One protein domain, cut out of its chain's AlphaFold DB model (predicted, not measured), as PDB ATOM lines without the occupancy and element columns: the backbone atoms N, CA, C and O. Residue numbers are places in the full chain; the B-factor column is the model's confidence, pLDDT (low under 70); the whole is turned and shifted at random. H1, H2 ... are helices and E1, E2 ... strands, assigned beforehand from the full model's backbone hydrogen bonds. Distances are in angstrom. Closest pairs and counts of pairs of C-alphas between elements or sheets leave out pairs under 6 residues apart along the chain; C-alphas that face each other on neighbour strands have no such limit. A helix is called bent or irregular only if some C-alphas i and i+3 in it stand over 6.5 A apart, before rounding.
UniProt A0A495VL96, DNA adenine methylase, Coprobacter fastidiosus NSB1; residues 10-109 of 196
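This is residues 10 to 109 of the 196 residues of the protein "DNA adenine methylase" of Coprobacter fastidiosus NSB1 (UniProt A0A495VL96). A small two-stranded ribbon, E1 and E2, stands at one end of a row of three crossed helices: H1 beside the ribbon, H3 in the middle and H2 at the far end. The longest helix, H4, runs along one side of this row, leading the chain back to the ribbon from a long looping stretch, residues 66 to 84. The printed part has 100 residues, with four named helices and two named strands in the order E1, H1, H2, H3, H4, E2; the sheet, E1 beside E2, is parallel and the class is mostly helix. The whole is compact, with a radius of gyration of the C-alphas of 13.3 A, and rounded, spanning 37 by 31 by 24 A.

Strand E1 is residues 10 to 12, beginning at C-alpha 10 at (-1.186, -63.060, 143.095). Strand E2, residues 103 to 107, measures 13.2 A and ends at C-alpha 107 at (-6.253, -68.162, 138.122). H1 is residues 15 to 25, 15.5 A; H3 is residues 56 to 65, 13.9 A; H2 is residues 36 to 47, 16.0 A. H4, residues 85 to 100, measures 22.8 A and starts at C-alpha 85 at (-3.261, -82.164, 161.537); it is irregular, with C-alphas 95 and 98 at 7.2 A.

E1 and E2 are parallel neighbours at 21 degrees, with N 10 and O 104 at 2.8 A and N 106 and O 10 at 2.8 A, both within hydrogen-bond range. With H1 to H4 between them along the chain, they form a strand-helix-strand unit, two parallel neighbour strands joined through helices. The closest C-alphas of H1 and E2 are those of Pro 15 and Cys 107, 5.7 A. H3 is the hub, touching the three other helices. H1 and H3 touch, about perpendicular at 89 degrees, closest at the C-alphas of Met 20 and Ser 57, 4.1 A. H2 and H3 touch at a steep tilt of 50 degrees, opposite ways, closest at the C-alphas of Ala 42 and Leu 59, 6.1 A. H4, with residues 86 to 90 alone, only just touches H3, with 3 pairs of C-alphas within 8 A, the closest those of Met 65 and Ser 89, 5.5 A. H1 and H4 touch only at their ends, closest at the C-alphas of Leu 25 and Val 97, 6.8 A. H2 is apart from H1 and H4. Every O i to N i+4 pair is within hydrogen-bond range in H1, H2 and H3; in H4, 9 of 12 are.

The C-alphas farthest apart are those of Gly 82 and Ser 109, 39.9 A. The printed part has no cut. The link from H3 to H4, 19 residues, is long. The mean pLDDT of the printed part is 96.0, and no printed residue is under 70.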
ATOM      1  N   THR A  10      -1.657 -61.677 143.017       95.69
ATOM      2  CA  THR A  10      -1.186 -63.060 143.095       95.69
ATOM      3  C   THR A  10      -1.832 -63.891 141.998       95.69
ATOM      4  O   THR A  10      -2.987 -63.659 141.627       95.69
ATOM      5  N   ALA A  11      -1.084 -64.849 141.460       97.19
ATOM      6  CA  ALA A  11      -1.592 -65.764 140.457       97.19
ATOM      7  C   ALA A  11      -1.050 -67.174 140.657       97.19
ATOM      8  O   ALA A  11       0.115 -67.355 141.000       97.19
ATOM      9  N   ASP A  12      -1.907 -68.151 140.387       96.88
ATOM     10  CA  ASP A  12      -1.560 -69.566 140.330       96.88
ATOM     11  C   ASP A  12      -2.365 -70.223 139.201       96.88
ATOM     12  O   ASP A  12      -3.443 -69.751 138.823       96.88
ATOM     13  N   ILE A  13      -1.852 -71.319 138.652       95.56
ATOM     14  CA  ILE A  13      -2.561 -72.112 137.645       95.56
ATOM     15  C   ILE A  13      -3.634 -73.014 138.263       95.56
ATOM     16  O   ILE A  13      -4.477 -73.530 137.534       95.56
ATOM     17  N   ASN A  14      -3.591 -73.245 139.577       95.94
ATOM     18  CA  ASN A  14      -4.495 -74.136 140.283       95.94
ATOM     19  C   ASN A  14      -5.835 -73.438 140.590       95.94
ATOM     20  O   ASN A  14      -5.893 -72.581 141.480       95.94
ATOM     21  N   PRO A  15      -6.938 -73.833 139.923       96.88
ATOM     22  CA  PRO A  15      -8.229 -73.179 140.107       96.88
ATOM     23  C   PRO A  15      -8.805 -73.390 141.509       96.88
ATOM     24  O   PRO A  15      -9.395 -72.467 142.062       96.88
ATOM     25  N   TYR A  16      -8.582 -74.556 142.120       98.00
ATOM     26  CA  TYR A  16      -9.086 -74.871 143.459       98.00
ATOM     27  C   TYR A  16      -8.400 -74.026 144.535       98.00
ATOM     28  O   TYR A  16      -9.054 -73.557 145.463       98.00
ATOM     29  N   LEU A  17      -7.091 -73.789 144.396       97.62
ATOM     30  CA  LEU A  17      -6.333 -72.949 145.326       97.62
ATOM     31  C   LEU A  17      -6.807 -71.493 145.265       97.62
ATOM     32  O   LEU A  17      -7.063 -70.873 146.297       97.62
ATOM     33  N   ILE A  18      -6.957 -70.963 144.049       98.38
ATOM     34  CA  ILE A  18      -7.420 -69.590 143.833       98.38
ATOM     35  C   ILE A  18      -8.867 -69.414 144.302       98.38
ATOM     36  O   ILE A  18      -9.165 -68.424 144.970       98.38
ATOM     37  N   ALA A  19      -9.756 -70.362 143.992       98.25
ATOM     38  CA  ALA A  19     -11.144 -70.325 144.445       98.25
ATOM     39  C   ALA A  19     -11.243 -70.362 145.978       98.25
ATOM     40  O   ALA A  19     -11.951 -69.542 146.550       98.25
ATOM     41  N   MET A  20     -10.478 -71.239 146.640       98.38
ATOM     42  CA  MET A  20     -10.429 -71.334 148.105       98.38
ATOM     43  C   MET A  20      -9.992 -70.018 148.765       98.38
ATOM     44  O   MET A  20     -10.593 -69.582 149.740       98.38
ATOM     45  N   PHE A  21      -8.936 -69.363 148.273       98.25
ATOM     46  CA  PHE A  21      -8.513 -68.096 148.882       98.25
ATOM     47  C   PHE A  21      -9.502 -66.958 148.635       98.25
ATOM     48  O   PHE A  21      -9.683 -66.127 149.521       98.25
ATOM     49  N   ARG A  22     -10.162 -66.925 147.471       98.06
ATOM     50  CA  ARG A  22     -11.231 -65.953 147.207       98.06
ATOM     51  C   ARG A  22     -12.404 -66.146 148.168       98.06
ATOM     52  O   ARG A  22     -12.760 -65.189 148.840       98.06
ATOM     53  N   SER A  23     -12.897 -67.377 148.335       98.12
ATOM     54  CA  SER A  23     -13.997 -67.663 149.269       98.12
ATOM     55  C   SER A  23     -13.657 -67.276 150.712       98.12
ATOM     56  O   SER A  23     -14.496 -66.736 151.423       98.12
ATOM     57  N   LEU A  24     -12.408 -67.495 151.148       97.88
ATOM     58  CA  LEU A  24     -11.941 -67.071 152.473       97.88
ATOM     59  C   LEU A  24     -11.941 -65.546 152.646       97.88
ATOM     60  O   LEU A  24     -12.224 -65.059 153.735       97.88
ATOM     61  N   LEU A  25     -11.592 -64.794 151.600       96.81
ATOM     62  CA  LEU A  25     -11.550 -63.329 151.636       96.81
ATOM     63  C   LEU A  25     -12.928 -62.681 151.507       96.81
ATOM     64  O   LEU A  25     -13.117 -61.581 152.030       96.81
ATOM     65  N   ASP A  26     -13.860 -63.376 150.858       96.75
ATOM     66  CA  ASP A  26     -15.275 -63.013 150.750       96.75
ATOM     67  C   ASP A  26     -16.091 -63.463 151.979       96.75
ATOM     68  O   ASP A  26     -17.312 -63.316 152.011       96.75
ATOM     69  N   ASP A  27     -15.414 -63.987 153.009       96.38
ATOM     70  CA  ASP A  27     -16.003 -64.452 154.267       96.38
ATOM     71  C   ASP A  27     -17.086 -65.544 154.057       96.38
ATOM     72  O   ASP A  27     -18.025 -65.683 154.848       96.38
ATOM     73  N   GLU A  28     -16.952 -66.356 152.999       97.31
ATOM     74  CA  GLU A  28     -17.844 -67.486 152.727       97.31
ATOM     75  C   GLU A  28     -17.691 -68.589 153.790       97.31
ATOM     76  O   GLU A  28     -16.576 -68.878 154.248       97.31
ATOM     77  N   PRO A  29     -18.787 -69.275 154.168       96.44
ATOM     78  CA  PRO A  29     -18.732 -70.358 155.140       96.44
ATOM     79  C   PRO A  29     -17.864 -71.513 154.634       96.44
ATOM     80  O   PRO A  29     -17.993 -71.959 153.498       96.44
ATOM     81  N   GLN A  30     -17.005 -72.033 155.508       97.56
ATOM     82  CA  GLN A  30     -16.102 -73.141 155.199       97.56
ATOM     83  C   GLN A  30     -16.514 -74.413 155.946       97.56
ATOM     84  O   GLN A  30     -16.965 -74.357 157.092       97.56
ATOM     85  N   TYR A  31     -16.303 -75.579 155.332       97.44
ATOM     86  CA  TYR A  31     -16.553 -76.863 155.991       97.44
ATOM     87  C   TYR A  31     -15.655 -77.048 157.221       97.44
ATOM     88  O   TYR A  31     -14.425 -77.028 157.122       97.44
ATOM     89  N   PHE A  32     -16.270 -77.294 158.379       94.75
ATOM     90  CA  PHE A  32     -15.573 -77.639 159.614       94.75
ATOM     91  C   PHE A  32     -16.503 -78.401 160.581       94.75
ATOM     92  O   PHE A  32     -17.629 -77.954 160.792       94.75
ATOM     93  N   PRO A  33     -16.054 -79.506 161.213       94.69
ATOM     94  CA  PRO A  33     -14.770 -80.182 161.007       94.69
ATOM     95  C   PRO A  33     -14.707 -80.922 159.660       94.69
ATOM     96  O   PRO A  33     -15.723 -81.356 159.125       94.69
ATOM     97  N   ILE A  34     -13.497 -81.108 159.118       97.88
ATOM     98  CA  ILE A  34     -13.291 -81.933 157.917       97.88
ATOM     99  C   ILE A  34     -12.941 -83.360 158.341       97.88
ATOM    100  O   ILE A  34     -11.777 -83.724 158.545       97.88
ATOM    101  N   GLU A  35     -13.973 -84.179 158.497       97.06
ATOM    102  CA  GLU A  35     -13.827 -85.594 158.822       97.06
ATOM    103  C   GLU A  35     -13.425 -86.436 157.604       97.06
ATOM    104  O   GLU A  35     -13.569 -86.027 156.448       97.06
ATOM    105  N   LYS A  36     -12.941 -87.658 157.862       97.75
ATOM    106  CA  LYS A  36     -12.469 -88.586 156.820       97.75
ATOM    107  C   LYS A  36     -13.532 -88.874 155.757       97.75
ATOM    108  O   LYS A  36     -13.178 -89.069 154.598       97.75
ATOM    109  N   GLU A  37     -14.804 -88.923 156.142       98.12
ATOM    110  CA  GLU A  37     -15.894 -89.215 155.210       98.12
ATOM    111  C   GLU A  37     -16.184 -88.034 154.281       98.12
ATOM    112  O   GLU A  37     -16.232 -88.215 153.067       98.12
ATOM    113  N   LEU A  38     -16.246 -86.808 154.818       98.38
ATOM    114  CA  LEU A  38     -16.348 -85.595 154.002       98.38
ATOM    115  C   LEU A  38     -15.167 -85.485 153.028       98.38
ATOM    116  O   LEU A  38     -15.366 -85.232 151.842       98.38
ATOM    117  N   TYR A  39     -13.948 -85.754 153.505       98.50
ATOM    118  CA  TYR A  39     -12.753 -85.769 152.661       98.50
ATOM    119  C   TYR A  39     -12.852 -86.780 151.514       98.50
ATOM    120  O   TYR A  39     -12.550 -86.444 150.371       98.50
ATOM    121  N   LYS A  40     -13.284 -88.018 151.794       98.12
ATOM    122  CA  LYS A  40     -13.478 -89.045 150.759       98.12
ATOM    123  C   LYS A  40     -14.543 -88.641 149.746       98.12
ATOM    124  O   LYS A  40     -14.348 -88.867 148.556       98.12
ATOM    125  N   ASN A  41     -15.642 -88.048 150.204       97.94
ATOM    126  CA  ASN A  41     -16.723 -87.600 149.331       97.94
ATOM    127  C   ASN A  41     -16.255 -86.477 148.401       97.94
ATOM    128  O   ASN A  41     -16.463 -86.573 147.195       97.94
ATOM    129  N   ALA A  42     -15.548 -85.478 148.933       98.31
ATOM    130  CA  ALA A  42     -14.941 -84.415 148.133       98.31
ATOM    131  C   ALA A  42     -13.876 -84.958 147.164       98.31
ATOM    132  O   ALA A  42     -13.851 -84.577 145.997       98.31
ATOM    133  N   TYR A  43     -13.038 -85.902 147.610       97.88
ATOM    134  CA  TYR A  43     -12.053 -86.565 146.752       97.88
ATOM    135  C   TYR A  43     -12.710 -87.305 145.584       97.88
ATOM    136  O   TYR A  43     -12.248 -87.192 144.451       97.88
ATOM    137  N   ASN A  44     -13.780 -88.056 145.844       97.50
ATOM    138  CA  ASN A  44     -14.517 -88.767 144.804       97.50
ATOM    139  C   ASN A  44     -15.184 -87.785 143.838       97.50
ATOM    140  O   ASN A  44     -15.049 -87.962 142.631       97.50
ATOM    141  N   ALA A  45     -15.816 -86.724 144.348       97.44
ATOM    142  CA  ALA A  45     -16.412 -85.693 143.506       97.44
ATOM    143  C   ALA A  45     -15.372 -85.029 142.591       97.44
ATOM    144  O   ALA A  45     -15.606 -84.890 141.395       97.44
ATOM    145  N   TYR A  46     -14.184 -84.715 143.119       96.75
ATOM    146  CA  TYR A  46     -13.054 -84.229 142.324       96.75
ATOM    147  C   TYR A  46     -12.582 -85.259 141.285       96.75
ATOM    148  O   TYR A  46     -12.412 -84.931 140.114       96.75
ATOM    149  N   LYS A  47     -12.380 -86.516 141.696       95.81
ATOM    150  CA  LYS A  47     -11.831 -87.581 140.844       95.81
ATOM    151  C   LYS A  47     -12.760 -87.976 139.696       95.81
ATOM    152  O   LYS A  47     -12.274 -88.369 138.639       95.81
ATOM    153  N   TYR A  48     -14.067 -87.924 139.927       95.75
ATOM    154  CA  TYR A  48     -15.096 -88.329 138.970       95.75
ATOM    155  C   TYR A  48     -15.825 -87.137 138.329       95.75
ATOM    156  O   TYR A  48     -16.811 -87.353 137.631       95.75
ATOM    157  N   SER A  49     -15.330 -85.910 138.534       91.44
ATOM    158  CA  SER A  49     -15.887 -84.670 137.974       91.44
ATOM    159  C   SER A  49     -17.384 -84.482 138.264       91.44
ATOM    160  O   SER A  49     -18.173 -84.171 137.376       91.44
ATOM    161  N   GLU A  50     -17.796 -84.688 139.515       91.75
ATOM    162  CA  GLU A  50     -19.183 -84.490 139.955       91.75
ATOM    163  C   GLU A  50     -19.432 -83.005 140.281       91.75
ATOM    164  O   GLU A  50     -19.442 -82.605 141.447       91.75
ATOM    165  N   GLU A  51     -19.603 -82.191 139.233       78.25
ATOM    166  CA  GLU A  51     -19.603 -80.714 139.289       78.25
ATOM    167  C   GLU A  51     -20.665 -80.093 140.220       78.25
ATOM    168  O   GLU A  51     -20.461 -78.989 140.718       78.25
ATOM    169  N   ASP A  52     -21.748 -80.812 140.530       86.56
ATOM    170  CA  ASP A  52     -22.853 -80.302 141.358       86.56
ATOM    171  C   ASP A  52     -22.698 -80.567 142.867       86.56
ATOM    172  O   ASP A  52     -23.498 -80.077 143.666       86.56
ATOM    173  N   LYS A  53     -21.716 -81.375 143.299       92.88
ATOM    174  CA  LYS A  53     -21.612 -81.779 144.718       92.88
ATOM    175  C   LYS A  53     -20.821 -80.814 145.585       92.88
ATOM    176  O   LYS A  53     -21.128 -80.666 146.765       92.88
ATOM    177  N   PHE A  54     -19.777 -80.220 145.022       97.12
ATOM    178  CA  PHE A  54     -18.872 -79.320 145.722       97.12
ATOM    179  C   PHE A  54     -18.420 -78.236 144.757       97.12
ATOM    180  O   PHE A  54     -18.040 -78.528 143.622       97.12
ATOM    181  N   SER A  55     -18.412 -76.990 145.220       97.25
ATOM    182  CA  SER A  55     -17.815 -75.900 144.456       97.25
ATOM    183  C   SER A  55     -16.290 -76.062 144.355       97.25
ATOM    184  O   SER A  55     -15.663 -76.855 145.067       97.25
ATOM    185  N   GLN A  56     -15.644 -75.285 143.480       97.25
ATOM    186  CA  GLN A  56     -14.179 -75.283 143.396       97.25
ATOM    187  C   GLN A  56     -13.518 -74.810 144.700       97.25
ATOM    188  O   GLN A  56     -12.467 -75.339 145.063       97.25
ATOM    189  N   SER A  57     -14.119 -73.844 145.406       98.25
ATOM    190  CA  SER A  57     -13.636 -73.386 146.713       98.25
ATOM    191  C   SER A  57     -13.785 -74.478 147.768       98.25
ATOM    192  O   SER A  57     -12.824 -74.724 148.494       98.25
ATOM    193  N   ASP A  58     -14.903 -75.213 147.785       98.44
ATOM    194  CA  ASP A  58     -15.103 -76.350 148.697       98.44
ATOM    195  C   ASP A  58     -14.058 -77.446 148.480       98.44
ATOM    196  O   ASP A  58     -13.433 -77.928 149.429       98.44
ATOM    197  N   LEU A  59     -13.841 -77.834 147.219       98.50
ATOM    198  CA  LEU A  59     -12.835 -78.829 146.858       98.50
ATOM    199  C   LEU A  59     -11.428 -78.348 147.223       98.50
ATOM    200  O   LEU A  59     -10.644 -79.137 147.747       98.50
ATOM    201  N   GLY A  60     -11.121 -77.066 147.000       98.31
ATOM    202  CA  GLY A  60      -9.880 -76.429 147.436       98.31
ATOM    203  C   GLY A  60      -9.690 -76.514 148.948       98.31
ATOM    204  O   GLY A  60      -8.709 -77.094 149.416       98.31
ATOM    205  N   TRP A  61     -10.658 -76.015 149.712       98.56
ATOM    206  CA  TRP A  61     -10.633 -76.007 151.171       98.56
ATOM    207  C   TRP A  61     -10.454 -77.414 151.744       98.56
ATOM    208  O   TRP A  61      -9.500 -77.675 152.482       98.56
ATOM    209  N   ILE A  62     -11.313 -78.357 151.350       98.62
ATOM    210  CA  ILE A  62     -11.262 -79.741 151.835       98.62
ATOM    211  C   ILE A  62      -9.966 -80.425 151.388       98.62
ATOM    212  O   ILE A  62      -9.285 -81.076 152.188       98.62
ATOM    213  N   GLY A  63      -9.601 -80.260 150.118       98.25
ATOM    214  CA  GLY A  63      -8.452 -80.910 149.503       98.25
ATOM    215  C   GLY A  63      -7.117 -80.449 150.078       98.25
ATOM    216  O   GLY A  63      -6.242 -81.289 150.285       98.25
ATOM    217  N   PHE A  64      -6.938 -79.162 150.382       98.12
ATOM    218  CA  PHE A  64      -5.694 -78.654 150.969       98.12
ATOM    219  C   PHE A  64      -5.644 -78.828 152.487       98.12
ATOM    220  O   PHE A  64      -4.616 -79.262 153.009       98.12
ATOM    221  N   MET A  65      -6.730 -78.536 153.213       98.19
ATOM    222  CA  MET A  65      -6.686 -78.507 154.683       98.19
ATOM    223  C   MET A  65      -6.596 -79.898 155.304       98.19
ATOM    224  O   MET A  65      -5.944 -80.081 156.335       98.19
ATOM    225  N   ALA A  66      -7.225 -80.891 154.674       97.88
ATOM    226  CA  ALA A  66      -7.310 -82.239 155.218       97.88
ATOM    227  C   ALA A  66      -6.350 -83.249 154.574       97.88
ATOM    228  O   ALA A  66      -6.330 -84.406 154.996       97.88
ATOM    229  N   SER A  67      -5.531 -82.846 153.596       97.44
ATOM    230  CA  SER A  67      -4.560 -83.759 152.984       97.44
ATOM    231  C   SER A  67      -3.221 -83.821 153.718       97.44
ATOM    232  O   SER A  67      -2.772 -82.865 154.354       97.44
ATOM    233  N   TYR A  68      -2.546 -84.962 153.602       93.56
ATOM    234  CA  TYR A  68      -1.223 -85.208 154.158       93.56
ATOM    235  C   TYR A  68      -0.203 -84.214 153.590       93.56
ATOM    236  O   TYR A  68      -0.058 -84.066 152.375       93.56
ATOM    237  N   ASN A  69       0.498 -83.508 154.483       89.56
ATOM    238  CA  ASN A  69       1.436 -82.428 154.150       89.56
ATOM    239  C   ASN A  69       0.848 -81.335 153.231       89.56
ATOM    240  O   ASN A  69       1.588 -80.731 152.460       89.56
ATOM    241  N   GLY A  70      -0.473 -81.113 153.263       90.94
ATOM    242  CA  GLY A  70      -1.145 -80.121 152.415       90.94
ATOM    243  C   GLY A  70      -1.127 -80.451 150.918       90.94
ATOM    244  O   GLY A  70      -1.468 -79.607 150.096       90.94
ATOM    245  N   LYS A  71      -0.730 -81.669 150.528       93.31
ATOM    246  CA  LYS A  71      -0.710 -82.090 149.124       93.31
ATOM    247  C   LYS A  71      -2.131 -82.382 148.663       93.31
ATOM    248  O   LYS A  71      -2.697 -83.386 149.085       93.31
ATOM    249  N   PHE A  72      -2.679 -81.527 147.801       96.56
ATOM    250  CA  PHE A  72      -4.058 -81.605 147.310       96.56
ATOM    251  C   PHE A  72      -4.486 -83.043 146.985       96.56
ATOM    252  O   PHE A  72      -3.897 -83.695 146.122       96.56
ATOM    253  N   PHE A  73      -5.475 -83.542 147.726       96.88
ATOM    254  CA  PHE A  73      -6.039 -84.885 147.580       96.88
ATOM    255  C   PHE A  73      -5.027 -86.053 147.546       96.88
ATOM    256  O   PHE A  73      -5.252 -87.074 146.894       96.88
ATOM    257  N   ASN A  74      -3.928 -85.946 148.298       94.94
ATOM    258  CA  ASN A  74      -2.888 -86.977 148.396       94.94
ATOM    259  C   ASN A  74      -2.899 -87.695 149.761       94.94
ATOM    260  O   ASN A  74      -1.887 -87.796 150.455       94.94
ATOM    261  N   GLY A  75      -4.080 -88.173 150.156       95.94
ATOM    262  CA  GLY A  75      -4.308 -88.919 151.396       95.94
ATOM    263  C   GLY A  75      -4.731 -88.034 152.568       95.94
ATOM    264  O   GLY A  75      -4.248 -86.922 152.725       95.94
ATOM    265  N   TYR A  76      -5.636 -88.537 153.408       97.62
ATOM    266  CA  TYR A  76      -6.181 -87.806 154.557       97.62
ATOM    267  C   TYR A  76      -5.167 -87.721 155.710       97.62
ATOM    268  O   TYR A  76      -4.645 -88.753 156.135       97.62
ATOM    269  N   SER A  77      -4.910 -86.520 156.240       95.88
ATOM    270  CA  SER A  77      -3.946 -86.286 157.330       95.88
ATOM    271  C   SER A  77      -4.486 -86.704 158.701       95.88
ATOM    272  O   SER A  77      -3.786 -87.369 159.465       95.88
ATOM    273  N   GLY A  78      -5.746 -86.364 158.991       94.25
ATOM    274  CA  GLY A  78      -6.481 -86.792 160.181       94.25
ATOM    275  C   GLY A  78      -5.785 -86.506 161.516       94.25
ATOM    276  O   GLY A  78      -5.123 -85.482 161.702       94.25
ATOM    277  N   VAL A  79      -5.971 -87.430 162.463       94.50
ATOM    278  CA  VAL A  79      -5.344 -87.404 163.790       94.50
ATOM    279  C   VAL A  79      -4.289 -88.502 163.861       94.50
ATOM    280  O   VAL A  79      -4.584 -89.666 163.593       94.50
ATOM    281  N   SER A  80      -3.059 -88.151 164.231       92.12
ATOM    282  CA  SER A  80      -1.962 -89.110 164.391       92.12
ATOM    283  C   SER A  80      -0.952 -88.601 165.419       92.12
ATOM    284  O   SER A  80      -0.740 -87.398 165.539       92.12
ATOM    285  N   HIS A  81      -0.360 -89.506 166.206       90.50
ATOM    286  CA  HIS A  81       0.605 -89.184 167.273       90.50
ATOM    287  C   HIS A  81       0.138 -88.066 168.233       90.50
ATOM    288  O   HIS A  81       0.911 -87.191 168.613       90.50
ATOM    289  N   GLY A  82      -1.152 -88.068 168.597       92.00
ATOM    290  CA  GLY A  82      -1.748 -87.072 169.499       92.00
ATOM    291  C   GLY A  82      -1.983 -85.687 168.882       92.00
ATOM    292  O   GLY A  82      -2.394 -84.773 169.592       92.00
ATOM    293  N   ARG A  83      -1.747 -85.517 167.575       93.81
ATOM    294  CA  ARG A  83      -1.938 -84.254 166.850       93.81
ATOM    295  C   ARG A  83      -3.111 -84.334 165.894       93.81
ATOM    296  O   ARG A  83      -3.293 -85.343 165.217       93.81
ATOM    297  N   ASN A  84      -3.879 -83.250 165.816       96.12
ATOM    298  CA  ASN A  84      -4.950 -83.084 164.841       96.12
ATOM    299  C   ASN A  84      -4.447 -82.210 163.688       96.12
ATOM    300  O   ASN A  84      -4.539 -80.984 163.739       96.12
ATOM    301  N   TYR A  85      -3.905 -82.852 162.654       96.38
ATOM    302  CA  TYR A  85      -3.261 -82.164 161.537       96.38
ATOM    303  C   TYR A  85      -4.245 -81.338 160.710       96.38
ATOM    304  O   TYR A  85      -3.879 -80.278 160.215       96.38
ATOM    305  N   VAL A  86      -5.500 -81.782 160.598       97.50
ATOM    306  CA  VAL A  86      -6.554 -81.029 159.905       97.50
ATOM    307  C   VAL A  86      -6.823 -79.709 160.630       97.50
ATOM    308  O   VAL A  86      -6.796 -78.643 160.020       97.50
ATOM    309  N   PHE A  87      -7.029 -79.763 161.950       97.25
ATOM    310  CA  PHE A  87      -7.269 -78.566 162.757       97.25
ATOM    311  C   PHE A  87      -6.071 -77.611 162.750       97.25
ATOM    312  O   PHE A  87      -6.248 -76.399 162.635       97.25
ATOM    313  N   GLU A  88      -4.853 -78.143 162.851       96.38
ATOM    314  CA  GLU A  88      -3.627 -77.345 162.793       96.38
ATOM    315  C   GLU A  88      -3.468 -76.623 161.444       96.38
ATOM    316  O   GLU A  88      -3.160 -75.429 161.440       96.38
ATOM    317  N   SER A  89      -3.736 -77.301 160.319       96.50
ATOM    318  CA  SER A  89      -3.720 -76.696 158.976       96.50
ATOM    319  C   SER A  89      -4.745 -75.570 158.848       96.50
ATOM    320  O   SER A  89      -4.389 -74.464 158.440       96.50
ATOM    321  N   ILE A  90      -5.990 -75.820 159.267       97.56
ATOM    322  CA  ILE A  90      -7.073 -74.825 159.240       97.56
ATOM    323  C   ILE A  90      -6.689 -73.603 160.069       97.56
ATOM    324  O   ILE A  90      -6.729 -72.478 159.575       97.56
ATOM    325  N   LYS A  91      -6.250 -73.814 161.314       97.00
ATOM    326  CA  LYS A  91      -5.830 -72.726 162.202       97.00
ATOM    327  C   LYS A  91      -4.689 -71.908 161.594       97.00
ATOM    328  O   LYS A  91      -4.696 -70.685 161.705       97.00
ATOM    329  N   ASN A  92      -3.719 -72.563 160.959       95.94
ATOM    330  CA  ASN A  92      -2.596 -71.883 160.320       95.94
ATOM    331  C   ASN A  92      -3.048 -70.967 159.172       95.94
ATOM    332  O   ASN A  92      -2.598 -69.824 159.097       95.94
ATOM    333  N   ILE A  93      -3.945 -71.443 158.304       96.50
ATOM    334  CA  ILE A  93      -4.470 -70.628 157.201       96.50
ATOM    335  C   ILE A  93      -5.333 -69.484 157.721       96.50
ATOM    336  O   ILE A  93      -5.089 -68.339 157.349       96.50
ATOM    337  N   LEU A  94      -6.284 -69.754 158.621       96.50
ATOM    338  CA  LEU A  94      -7.196 -68.725 159.136       96.50
ATOM    339  C   LEU A  94      -6.454 -67.572 159.829       96.50
ATOM    340  O   LEU A  94      -6.825 -66.418 159.650       96.50
ATOM    341  N   ASN A  95      -5.347 -67.852 160.525       96.62
ATOM    342  CA  ASN A  95      -4.503 -66.815 161.133       96.62
ATOM    343  C   ASN A  95      -3.835 -65.867 160.116       96.62
ATOM    344  O   ASN A  95      -3.317 -64.821 160.508       96.62
ATOM    345  N   GLN A  96      -3.787 -66.237 158.834       94.50
ATOM    346  CA  GLN A  96      -3.144 -65.463 157.771       94.50
ATOM    347  C   GLN A  96      -4.145 -64.732 156.869       94.50
ATOM    348  O   GLN A  96      -3.742 -63.780 156.198       94.50
ATOM    349  N   VAL A  97      -5.426 -65.125 156.869       95.38
ATOM    350  CA  VAL A  97      -6.462 -64.592 155.960       95.38
ATOM    351  C   VAL A  97      -6.547 -63.068 156.027       95.38
ATOM    352  O   VAL A  97      -6.490 -62.409 154.990       95.38
ATOM    353  N   ASP A  98      -6.566 -62.483 157.226       93.44
ATOM    354  CA  ASP A  98      -6.669 -61.025 157.370       93.44
ATOM    355  C   ASP A  98      -5.496 -60.273 156.726       93.44
ATOM    356  O   ASP A  98      -5.673 -59.190 156.166       93.44
ATOM    357  N   SER A  99      -4.295 -60.860 156.719       93.38
ATOM    358  CA  SER A  99      -3.124 -60.255 156.069       93.38
ATOM    359  C   SER A  99      -3.210 -60.262 154.535       93.38
ATOM    360  O   SER A  99      -2.507 -59.493 153.864       93.38
ATOM    361  N   LEU A 100      -4.087 -61.099 153.976       94.12
ATOM    362  CA  LEU A 100      -4.330 -61.251 152.543       94.12
ATOM    363  C   LEU A 100      -5.473 -60.359 152.037       94.12
ATOM    364  O   LEU A 100      -5.666 -60.262 150.827       94.12
ATOM    365  N   ARG A 101      -6.196 -59.647 152.914       92.81
ATOM    366  CA  ARG A 101      -7.232 -58.700 152.472       92.81
ATOM    367  C   ARG A 101      -6.641 -57.620 151.556       92.81
ATOM    368  O   ARG A 101      -5.552 -57.087 151.795       92.81
ATOM    369  N   GLY A 102      -7.358 -57.330 150.471       92.12
ATOM    370  CA  GLY A 102      -6.924 -56.408 149.416       92.12
ATOM    371  C   GLY A 102      -5.878 -56.971 148.442       92.12
ATOM    372  O   GLY A 102      -5.351 -56.211 147.633       92.12
ATOM    373  N   VAL A 103      -5.541 -58.264 148.517       95.00
ATOM    374  CA  VAL A 103      -4.786 -58.953 147.458       95.00
ATOM    375  C   VAL A 103      -5.753 -59.373 146.351       95.00
ATOM    376  O   VAL A 103      -6.786 -59.981 146.620       95.00
ATOM    377  N   GLU A 104      -5.397 -59.097 145.102       95.75
ATOM    378  CA  GLU A 104      -6.133 -59.567 143.928       95.75
ATOM    379  C   GLU A 104      -5.609 -60.933 143.472       95.75
ATOM    380  O   GLU A 104      -4.441 -61.078 143.110       95.75
ATOM    381  N   PHE A 105      -6.481 -61.941 143.489       97.12
ATOM    382  CA  PHE A 105      -6.157 -63.313 143.095       97.12
ATOM    383  C   PHE A 105      -6.555 -63.578 141.646       97.12
ATOM    384  O   PHE A 105      -7.692 -63.299 141.263       97.12
ATOM    385  N   HIS A 106      -5.677 -64.204 140.863       97.94
ATOM    386  CA  HIS A 106      -5.929 -64.599 139.475       97.94
ATOM    387  C   HIS A 106      -5.611 -66.080 139.240       97.94
ATOM    388  O   HIS A 106      -4.549 -66.566 139.606       97.94
ATOM    389  N   CYS A 107      -6.518 -66.799 138.579       97.94
ATOM    390  CA  CYS A 107      -6.253 -68.162 138.122       97.94
ATOM    391  C   CYS A 107      -5.704 -68.117 136.692       97.94
ATOM    392  O   CYS A 107      -6.471 -68.131 135.726       97.94
ATOM    393  N   CYS A 108      -4.389 -67.986 136.544       96.75
ATOM    394  CA  CYS A 108      -3.728 -67.953 135.243       96.75
ATOM    395  C   CYS A 108      -2.248 -68.336 135.345       96.75
ATOM    396  O   CYS A 108      -1.652 -68.341 136.417       96.75
ATOM    397  N   SER A 109      -1.643 -68.651 134.199       95.75
ATOM    398  CA  SER A 109      -0.194 -68.807 134.102       95.75
ATOM    399  C   SER A 109       0.513 -67.456 134.243       95.75
ATOM    400  O   SER A 109      -0.049 -66.411 133.900       95.75
TER     401      SER A 109